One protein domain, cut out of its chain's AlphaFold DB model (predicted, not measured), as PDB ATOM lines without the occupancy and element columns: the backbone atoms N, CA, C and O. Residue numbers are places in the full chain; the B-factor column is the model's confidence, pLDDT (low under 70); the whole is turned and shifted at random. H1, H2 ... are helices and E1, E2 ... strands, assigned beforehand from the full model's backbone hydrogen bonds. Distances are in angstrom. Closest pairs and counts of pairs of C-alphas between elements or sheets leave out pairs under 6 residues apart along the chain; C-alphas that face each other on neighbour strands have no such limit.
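This is residues 7 to 80 of the 82 residues of an uncharacterized protein of Novosphingobium sp. AP12 (UniProt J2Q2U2). A small three-stranded sheet, E2, E1 and E3, sits in the middle with one helix over each face: H1 runs along the strands on one face, and H2 crosses the E2 side of the other. The end of H2 and the residues after it, 75 to 80, stick out. The printed part has 74 residues, with elements in the order E1, E2, H1, E3, H2; the sheet is antiparallel and the class is mixed, helices and strands. It is compact, with a radius of gyration of the C-alphas of 12.5 A, and rounded, spanning 33 by 29 by 26 A.

The inner strand E1, residues 7 to 11, begins at C-alpha 7 (13.399, 108.749, 48.873) and is 13.6 A long. The edge strands are E2, residues 17 to 22, 14.1 A, and E3, residues 52 to 56, 13.6 A. H1, residues 29 to 42, is 19.9 A long; H2, residues 64 to 78, is 21.3 A long and ends at C-alpha 78 (19.617, 122.958, 58.286).

E1 and E2 form a hairpin, antiparallel at 169 degrees, with N 9 and O 19 2.9 A apart, within hydrogen-bond range. E1 and E3 are antiparallel at 149 degrees, with N 10 and O 53 at 2.9 A. E2, H1 and E3 make a split strand-helix-strand unit, two strands running the same way with E1 between them; its crossover is right-handed. H1 is on the sheet at a height of 9.8 A, over E1, and on the local plane runs along it at 29 degrees, only just short of slantwise; its closest C-alphas to E3 are Arg 40 and Leu 54, 6.8 A. On the opposite face, H2 has a height of 7.1 A and on the local plane runs across E2 at 83 degrees; the closest C-alphas are those of Ala 19 and Leu 70, 6.2 A. H1 and H2 are apart. In both helices every O i to N i+4 pair is within hydrogen-bond range.

The two farthest C-alphas, those of Arg 29 and Arg 80, are 33.2 A apart. The printed part has no cut and no long link. Mean pLDDT of the printed part is 84.3; residues 77 to 80 are under 70.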
ATOM      1  N   PHE A   7      14.779 108.792  48.434       89.25
ATOM      2  CA  PHE A   7      13.399 108.749  48.873       89.25
ATOM      3  C   PHE A   7      12.878 110.168  48.958       89.25
ATOM      4  O   PHE A   7      13.619 111.088  49.300       89.25
ATOM      5  N   TYR A   8      11.606 110.367  48.663       90.94
ATOM      6  CA  TYR A   8      10.987 111.667  48.830       90.94
ATOM      7  C   TYR A   8       9.597 111.523  49.432       90.94
ATOM      8  O   TYR A   8       8.852 110.590  49.130       90.94
ATOM      9  N   LEU A   9       9.286 112.442  50.341       91.81
ATOM     10  CA  LEU A   9       7.969 112.566  50.947       91.81
ATOM     11  C   LEU A   9       7.111 113.450  50.062       91.81
ATOM     12  O   LEU A   9       7.550 114.534  49.675       91.81
ATOM     13  N   VAL A  10       5.890 113.009  49.800       91.81
ATOM     14  CA  VAL A  10       4.872 113.785  49.099       91.81
ATOM     15  C   VAL A  10       3.618 113.918  49.946       91.81
ATOM     16  O   VAL A  10       3.328 113.062  50.784       91.81
ATOM     17  N   ASP A  11       2.857 114.974  49.690       90.69
ATOM     18  CA  ASP A  11       1.478 115.077  50.159       90.69
ATOM     19  C   ASP A  11       0.604 114.047  49.420       90.69
ATOM     20  O   ASP A  11       0.639 113.949  48.193       90.69
ATOM     21  N   ALA A  12      -0.183 113.261  50.150       88.44
ATOM     22  CA  ALA A  12      -1.016 112.202  49.583       88.44
ATOM     23  C   ALA A  12      -2.134 112.732  48.667       88.44
ATOM     24  O   ALA A  12      -2.599 112.007  47.788       88.44
ATOM     25  N   LYS A  13      -2.590 113.974  48.876       88.56
ATOM     26  CA  LYS A  13      -3.678 114.606  48.119       88.56
ATOM     27  C   LYS A  13      -3.163 115.350  46.894       88.56
ATOM     28  O   LYS A  13      -3.764 115.231  45.831       88.56
ATOM     29  N   THR A  14      -2.095 116.135  47.040       88.25
ATOM     30  CA  THR A  14      -1.571 116.978  45.948       88.25
ATOM     31  C   THR A  14      -0.427 116.322  45.182       88.25
ATOM     32  O   THR A  14      -0.092 116.766  44.085       88.25
ATOM     33  N   ASN A  15       0.160 115.255  45.731       84.69
ATOM     34  CA  ASN A  15       1.368 114.602  45.228       84.69
ATOM     35  C   ASN A  15       2.575 115.558  45.128       84.69
ATOM     36  O   ASN A  15       3.543 115.276  44.419       84.69
ATOM     37  N   GLU A  16       2.528 116.692  45.833       86.56
ATOM     38  CA  GLU A  16       3.618 117.659  45.855       86.56
ATOM     39  C   GLU A  16       4.754 117.156  46.747       86.56
ATOM     40  O   GLU A  16       4.501 116.726  47.877       86.56
ATOM     41  N   PRO A  17       6.013 117.220  46.284       85.31
ATOM     42  CA  PRO A  17       7.141 116.779  47.079       85.31
ATOM     43  C   PRO A  17       7.490 117.799  48.168       85.31
ATOM     44  O   PRO A  17       7.637 118.998  47.926       85.31
ATOM     45  N   ILE A  18       7.650 117.293  49.386       87.44
ATOM     46  CA  ILE A  18       7.850 118.065  50.615       87.44
ATOM     47  C   ILE A  18       9.316 118.007  51.054       87.44
ATOM     48  O   ILE A  18       9.888 119.014  51.482       87.44
ATOM     49  N   ALA A  19       9.924 116.825  50.964       87.62
ATOM     50  CA  ALA A  19      11.283 116.563  51.418       87.62
ATOM     51  C   ALA A  19      11.918 115.442  50.596       87.62
ATOM     52  O   ALA A  19      11.215 114.549  50.130       87.62
ATOM     53  N   ILE A  20      13.242 115.480  50.452       89.38
ATOM     54  CA  ILE A  20      14.031 114.447  49.785       89.38
ATOM     55  C   ILE A  20      15.128 113.931  50.725       89.38
ATOM     56  O   ILE A  20      15.645 114.661  51.574       89.38
ATOM     57  N   PHE A  21      15.455 112.651  50.599       88.44
ATOM     58  CA  PHE A  21      16.411 111.931  51.426       88.44
ATOM     59  C   PHE A  21      17.334 111.137  50.513       88.44
ATOM     60  O   PHE A  21      16.894 110.245  49.787       88.44
ATOM     61  N   SER A  22      18.620 111.479  50.544       84.62
ATOM     62  CA  SER A  22      19.639 110.765  49.777       84.62
ATOM     63  C   SER A  22      19.834 109.357  50.339       84.62
ATOM     64  O   SER A  22      20.018 109.188  51.546       84.62
ATOM     65  N   ALA A  23      19.845 108.361  49.454       84.44
ATOM     66  CA  ALA A  23      20.273 107.002  49.759       84.44
ATOM     67  C   ALA A  23      21.677 106.698  49.204       84.44
ATOM     68  O   ALA A  23      22.050 105.538  49.064       84.44
ATOM     69  N   GLU A  24      22.493 107.722  48.923       81.44
ATOM     70  CA  GLU A  24      23.879 107.562  48.437       81.44
ATOM     71  C   GLU A  24      24.762 106.740  49.384       81.44
ATOM     72  O   GLU A  24      25.734 106.126  48.952       81.44
ATOM     73  N   LYS A  25      24.430 106.723  50.680       78.69
ATOM     74  CA  LYS A  25      25.148 105.942  51.697       78.69
ATOM     75  C   LYS A  25      24.713 104.475  51.763       78.69
ATOM     76  O   LYS A  25      25.340 103.714  52.488       78.69
ATOM     77  N   CYS A  26      23.662 104.081  51.045       81.69
ATOM     78  CA  CYS A  26      23.212 102.697  50.977       81.69
ATOM     79  C   CYS A  26      24.002 101.967  49.879       81.69
ATOM     80  O   CYS A  26      23.830 102.229  48.689       81.69
ATOM     81  N   GLY A  27      24.877 101.047  50.277       79.12
ATOM     82  CA  GLY A  27      25.642 100.173  49.387       79.12
ATOM     83  C   GLY A  27      24.919  98.870  49.034       79.12
ATOM     84  O   GLY A  27      25.317  98.183  48.091       79.12
ATOM     85  N   SER A  28      23.849  98.528  49.756       83.50
ATOM     86  CA  SER A  28      23.067  97.307  49.556       83.50
ATOM     87  C   SER A  28      21.555  97.547  49.548       83.50
ATOM     88  O   SER A  28      21.047  98.563  50.022       83.50
ATOM     89  N   ARG A  29      20.806  96.564  49.033       81.69
ATOM     90  CA  ARG A  29      19.336  96.585  49.053       81.69
ATOM     91  C   ARG A  29      18.770  96.545  50.476       81.69
ATOM     92  O   ARG A  29      17.756  97.181  50.725       81.69
ATOM     93  N   ASN A  30      19.434  95.846  51.396       86.56
ATOM     94  CA  ASN A  30      18.999  95.781  52.793       86.56
ATOM     95  C   ASN A  30      19.099  97.156  53.460       86.56
ATOM     96  O   ASN A  30      18.138  97.594  54.079       86.56
ATOM     97  N   GLU A  31      20.200  97.877  53.244       86.56
ATOM     98  CA  GLU A  31      20.367  99.243  53.763       86.56
ATOM     99  C   GLU A  31      19.341 100.221  53.171       86.56
ATOM    100  O   GLU A  31      18.905 101.141  53.861       86.56
ATOM    101  N   LEU A  32      18.928 100.031  51.910       86.19
ATOM    102  CA  LEU A  32      17.834 100.806  51.314       86.19
ATOM    103  C   LEU A  32      16.498 100.528  52.009       86.19
ATOM    104  O   LEU A  32      15.774 101.467  52.329       86.19
ATOM    105  N   THR A  33      16.176  99.257  52.258       88.00
ATOM    106  CA  THR A  33      14.948  98.863  52.962       88.00
ATOM    107  C   THR A  33      14.943  99.355  54.411       88.00
ATOM    108  O   THR A  33      13.918  99.830  54.894       88.00
ATOM    109  N   GLU A  34      16.083  99.306  55.100       90.81
ATOM    110  CA  GLU A  34      16.230  99.868  56.448       90.81
ATOM    111  C   GLU A  34      16.045 101.389  56.457       90.81
ATOM    112  O   GLU A  34      15.355 101.925  57.329       90.81
ATOM    113  N   LEU A  35      16.617 102.097  55.475       90.19
ATOM    114  CA  LEU A  35      16.418 103.536  55.321       90.19
ATOM    115  C   LEU A  35      14.944 103.871  55.062       90.19
ATOM    116  O   LEU A  35      14.413 104.762  55.722       90.19
ATOM    117  N   GLU A  36      14.282 103.155  54.151       90.56
ATOM    118  CA  GLU A  36      12.854 103.335  53.867       90.56
ATOM    119  C   GLU A  36      12.010 103.134  55.132       90.56
ATOM    120  O   GLU A  36      11.206 103.997  55.482       90.56
ATOM    121  N   GLY A  37      12.231 102.030  55.854       91.19
ATOM    122  CA  GLY A  37      11.514 101.726  57.091       91.19
ATOM    123  C   GLY A  37      11.706 102.807  58.155       91.19
ATOM    124  O   GLY A  37      10.740 103.241  58.781       91.19
ATOM    125  N   ARG A  38      12.934 103.317  58.314       92.69
ATOM    126  CA  ARG A  38      13.210 104.425  59.236       92.69
ATOM    127  C   ARG A  38      12.478 105.702  58.835       92.69
ATOM    128  O   ARG A  38      11.880 106.331  59.699       92.69
ATOM    129  N   LEU A  39      12.500 106.074  57.555       92.19
ATOM    130  CA  LEU A  39      11.817 107.277  57.066       92.19
ATOM    131  C   LEU A  39      10.296 107.173  57.226       92.19
ATOM    132  O   LEU A  39       9.655 108.146  57.617       92.19
ATOM    133  N   ARG A  40       9.712 105.996  56.972       91.69
ATOM    134  CA  ARG A  40       8.280 105.754  57.198       91.69
ATOM    135  C   ARG A  40       7.886 105.958  58.656       91.69
ATOM    136  O   ARG A  40       6.887 106.626  58.915       91.69
ATOM    137  N   LEU A  41       8.688 105.435  59.585       92.19
ATOM    138  CA  LEU A  41       8.480 105.600  61.026       92.19
ATOM    139  C   LEU A  41       8.689 107.052  61.478       92.19
ATOM    140  O   LEU A  41       7.859 107.589  62.197       92.19
ATOM    141  N   GLU A  42       9.771 107.705  61.048       92.06
ATOM    142  CA  GLU A  42      10.106 109.080  61.452       92.06
ATOM    143  C   GLU A  42       9.043 110.095  61.010       92.06
ATOM    144  O   GLU A  42       8.770 111.069  61.712       92.06
ATOM    145  N   HIS A  43       8.422 109.855  59.855       89.38
ATOM    146  CA  HIS A  43       7.439 110.754  59.260       89.38
ATOM    147  C   HIS A  43       5.990 110.270  59.385       89.38
ATOM    148  O   HIS A  43       5.107 110.891  58.797       89.38
ATOM    149  N   ASN A  44       5.736 109.199  60.150       88.81
ATOM    150  CA  ASN A  44       4.411 108.592  60.334       88.81
ATOM    151  C   ASN A  44       3.667 108.334  59.011       88.81
ATOM    152  O   ASN A  44       2.462 108.542  58.906       88.81
ATOM    153  N   VAL A  45       4.385 107.885  57.982       89.25
ATOM    154  CA  VAL A  45       3.831 107.693  56.629       89.25
ATOM    155  C   VAL A  45       2.759 106.605  56.604       89.25
ATOM    156  O   VAL A  45       1.790 106.705  55.858       89.25
ATOM    157  N   ASP A  46       2.912 105.572  57.432       86.44
ATOM    158  CA  ASP A  46       1.944 104.476  57.522       86.44
ATOM    159  C   ASP A  46       0.706 104.848  58.372       86.44
ATOM    160  O   ASP A  46      -0.249 104.072  58.443       86.44
ATOM    161  N   ASP A  47       0.690 106.033  59.002       87.50
ATOM    162  CA  ASP A  47      -0.495 106.559  59.682       87.50
ATOM    163  C   ASP A  47      -1.478 107.116  58.635       87.50
ATOM    164  O   ASP A  47      -1.142 108.073  57.924       87.50
ATOM    165  N   PRO A  48      -2.713 106.584  58.549       79.19
ATOM    166  CA  PRO A  48      -3.712 107.039  57.582       79.19
ATOM    167  C   PRO A  48      -4.129 108.506  57.768       79.19
ATOM    168  O   PRO A  48      -4.734 109.090  56.869       79.19
ATOM    169  N   THR A  49      -3.824 109.115  58.916       85.50
ATOM    170  CA  THR A  49      -4.135 110.517  59.222       85.50
ATOM    171  C   THR A  49      -3.009 111.489  58.868       85.50
ATOM    172  O   THR A  49      -3.269 112.689  58.780       85.50
ATOM    173  N   SER A  50      -1.787 111.002  58.606       84.62
ATOM    174  CA  SER A  50      -0.634 111.861  58.289       84.62
ATOM    175  C   SER A  50      -0.812 112.611  56.969       84.62
ATOM    176  O   SER A  50      -0.314 113.725  56.814       84.62
ATOM    177  N   GLY A  51      -1.526 112.004  56.014       88.88
ATOM    178  CA  GLY A  51      -1.644 112.526  54.655       88.88
ATOM    179  C   GLY A  51      -0.306 112.571  53.914       88.88
ATOM    180  O   GLY A  51      -0.189 113.316  52.947       88.88
ATOM    181  N   LEU A  52       0.694 111.800  54.351       91.94
ATOM    182  CA  LEU A  52       2.025 111.753  53.755       91.94
ATOM    183  C   LEU A  52       2.272 110.404  53.084       91.94
ATOM    184  O   LEU A  52       1.828 109.365  53.560       91.94
ATOM    185  N   VAL A  53       3.017 110.417  51.980       91.44
ATOM    186  CA  VAL A  53       3.447 109.202  51.279       91.44
ATOM    187  C   VAL A  53       4.945 109.269  51.024       91.44
ATOM    188  O   VAL A  53       5.457 110.284  50.557       91.44
ATOM    189  N   LEU A  54       5.648 108.169  51.291       92.19
ATOM    190  CA  LEU A  54       7.046 107.997  50.913       92.19
ATOM    191  C   LEU A  54       7.126 107.325  49.538       92.19
ATOM    192  O   LEU A  54       6.464 106.317  49.289       92.19
ATOM    193  N   ARG A  55       7.936 107.887  48.643       89.19
ATOM    194  CA  ARG A  55       8.186 107.364  47.296       89.19
ATOM    195  C   ARG A  55       9.680 107.153  47.093       89.19
ATOM    196  O   ARG A  55      10.486 107.927  47.606       89.19
ATOM    197  N   ASP A  56      10.038 106.125  46.334       86.19
ATOM    198  CA  ASP A  56      11.409 105.882  45.901       86.19
ATOM    199  C   ASP A  56      11.618 106.370  44.459       86.19
ATOM    200  O   ASP A  56      10.723 106.289  43.614       86.19
ATOM    201  N   SER A  57      12.816 106.877  44.175       81.38
ATOM    202  CA  SER A  57      13.162 107.459  42.877       81.38
ATOM    203  C   SER A  57      13.226 106.459  41.720       81.38
ATOM    204  O   SER A  57      13.310 106.885  40.568       81.38
ATOM    205  N   VAL A  58      13.228 105.150  41.997       76.69
ATOM    206  CA  VAL A  58      13.259 104.102  40.968       76.69
ATOM    207  C   VAL A  58      11.845 103.833  40.458       76.69
ATOM    208  O   VAL A  58      11.632 103.785  39.248       76.69
ATOM    209  N   SER A  59      10.874 103.705  41.362       76.69
ATOM    210  CA  SER A  59       9.466 103.476  41.015       76.69
ATOM    211  C   SER A  59       8.753 104.752  40.567       76.69
ATOM    212  O   SER A  59       7.803 104.688  39.787       76.69
ATOM    213  N   ALA A  60       9.183 105.912  41.068       78.19
ATOM    214  CA  ALA A  60       8.582 107.200  40.758       78.19
ATOM    215  C   ALA A  60       9.681 108.275  40.626       78.19
ATOM    216  O   ALA A  60      10.101 108.874  41.613       78.19
ATOM    217  N   PRO A  61      10.203 108.520  39.414       81.00
ATOM    218  CA  PRO A  61      11.256 109.508  39.222       81.00
ATOM    219  C   PRO A  61      10.706 110.934  39.333       81.00
ATOM    220  O   PRO A  61       9.680 111.269  38.737       81.00
ATOM    221  N   LEU A  62      11.426 111.803  40.049       80.62
ATOM    222  CA  LEU A  62      11.183 113.245  40.025       80.62
ATOM    223  C   LEU A  62      12.025 113.921  38.932       80.62
ATOM    224  O   LEU A  62      13.165 113.509  38.696       80.62
ATOM    225  N   PRO A  63      11.522 114.999  38.301       83.88
ATOM    226  CA  PRO A  63      12.345 115.845  37.445       83.88
ATOM    227  C   PRO A  63      13.545 116.407  38.216       83.88
ATOM    228  O   PRO A  63      13.400 116.855  39.357       83.88
ATOM    229  N   THR A  64      14.715 116.447  37.577       81.31
ATOM    230  CA  THR A  64      15.970 116.917  38.189       81.31
ATOM    231  C   THR A  64      15.839 118.307  38.818       81.31
ATOM    232  O   THR A  64      16.328 118.526  39.925       81.31
ATOM    233  N   ASP A  65      15.118 119.228  38.175       82.75
ATOM    234  CA  ASP A  65      14.913 120.583  38.704       82.75
ATOM    235  C   ASP A  65      14.174 120.574  40.051       82.75
ATOM    236  O   ASP A  65      14.528 121.322  40.964       82.75
ATOM    237  N   GLN A  66      13.187 119.687  40.223       81.12
ATOM    238  CA  GLN A  66      12.465 119.553  41.490       81.12
ATOM    239  C   GLN A  66      13.363 118.975  42.584       81.12
ATOM    240  O   GLN A  66      13.356 119.480  43.708       81.12
ATOM    241  N   VAL A  67      14.176 117.968  42.252       82.12
ATOM    242  CA  VAL A  67      15.172 117.387  43.167       82.12
ATOM    243  C   VAL A  67      16.121 118.471  43.679       82.12
ATOM    244  O   VAL A  67      16.288 118.626  44.889       82.12
ATOM    245  N   MET A  68      16.676 119.282  42.775       82.12
ATOM    246  CA  MET A  68      17.593 120.369  43.128       82.12
ATOM    247  C   MET A  68      16.929 121.432  44.012       82.12
ATOM    248  O   MET A  68      17.523 121.874  44.997       82.12
ATOM    249  N   VAL A  69      15.683 121.815  43.714       84.56
ATOM    250  CA  VAL A  69      14.922 122.778  44.527       84.56
ATOM    251  C   VAL A  69      14.677 122.249  45.943       84.56
ATOM    252  O   VAL A  69      14.816 123.002  46.910       84.56
ATOM    253  N   LEU A  70      14.319 120.974  46.092       82.81
ATOM    254  CA  LEU A  70      14.067 120.364  47.402       82.81
ATOM    255  C   LEU A  70      15.348 120.254  48.230       82.81
ATOM    256  O   LEU A  70      15.349 120.649  49.398       82.81
ATOM    257  N   LEU A  71      16.444 119.809  47.606       81.81
ATOM    258  CA  LEU A  71      17.763 119.751  48.236       81.81
ATOM    259  C   LEU A  71      18.204 121.136  48.723       81.81
ATOM    260  O   LEU A  71      18.600 121.286  49.880       81.81
ATOM    261  N   ALA A  72      18.060 122.168  47.884       81.88
ATOM    262  CA  ALA A  72      18.375 123.543  48.261       81.88
ATOM    263  C   ALA A  72      17.511 124.019  49.443       81.88
ATOM    264  O   ALA A  72      18.035 124.525  50.439       81.88
ATOM    265  N   LYS A  73      16.189 123.801  49.390       82.50
ATOM    266  CA  LYS A  73      15.263 124.166  50.478       82.50
ATOM    267  C   LYS A  73      15.626 123.490  51.804       82.50
ATOM    268  O   LYS A  73      15.561 124.137  52.851       82.50
ATOM    269  N   GLN A  74      16.007 122.213  51.787       81.69
ATOM    270  CA  GLN A  74      16.406 121.489  52.997       81.69
ATOM    271  C   GLN A  74      17.766 121.945  53.531       81.69
ATOM    272  O   GLN A  74      17.886 122.152  54.740       81.69
ATOM    273  N   ALA A  75      18.754 122.186  52.663       76.38
ATOM    274  CA  ALA A  75      20.052 122.727  53.066       76.38
ATOM    275  C   ALA A  75      19.899 124.081  53.784       76.38
ATOM    276  O   ALA A  75      20.464 124.292  54.858       76.38
ATOM    277  N   HIS A  76      19.037 124.965  53.267       76.25
ATOM    278  CA  HIS A  76      18.734 126.246  53.910       76.25
ATOM    279  C   HIS A  76      18.038 126.110  55.273       76.25
ATOM    280  O   HIS A  76      18.247 126.948  56.150       76.25
ATOM    281  N   ARG A  77      17.218 125.071  55.479       64.50
ATOM    282  CA  ARG A  77      16.590 124.797  56.784       64.50
ATOM    283  C   ARG A  77      17.596 124.272  57.809       64.50
ATOM    284  O   ARG A  77      17.491 124.632  58.977       64.50
ATOM    285  N   GLN A  78      18.574 123.470  57.390       59.28
ATOM    286  CA  GLN A  78      19.617 122.958  58.286       59.28
ATOM    287  C   GLN A  78      20.587 124.056  58.742       59.28
ATOM    288  O   GLN A  78      20.968 124.072  59.906       59.28
ATOM    289  N   MET A  79      20.898 125.030  57.880       60.53
ATOM    290  CA  MET A  79      21.713 126.201  58.247       60.53
ATOM    291  C   MET A  79      21.012 127.177  59.207       60.53
ATOM    292  O   MET A  79      21.645 128.097  59.716       60.53
ATOM    293  N   ARG A  80      19.702 127.015  59.435       55.44
ATOM    294  CA  ARG A  80      18.893 127.859  60.329       55.44
ATOM    295  C   ARG A  80      18.531 127.183  61.654       55.44
ATOM    296  O   ARG A  80      17.702 127.724  62.382       55.44
TER     297      ARG A  80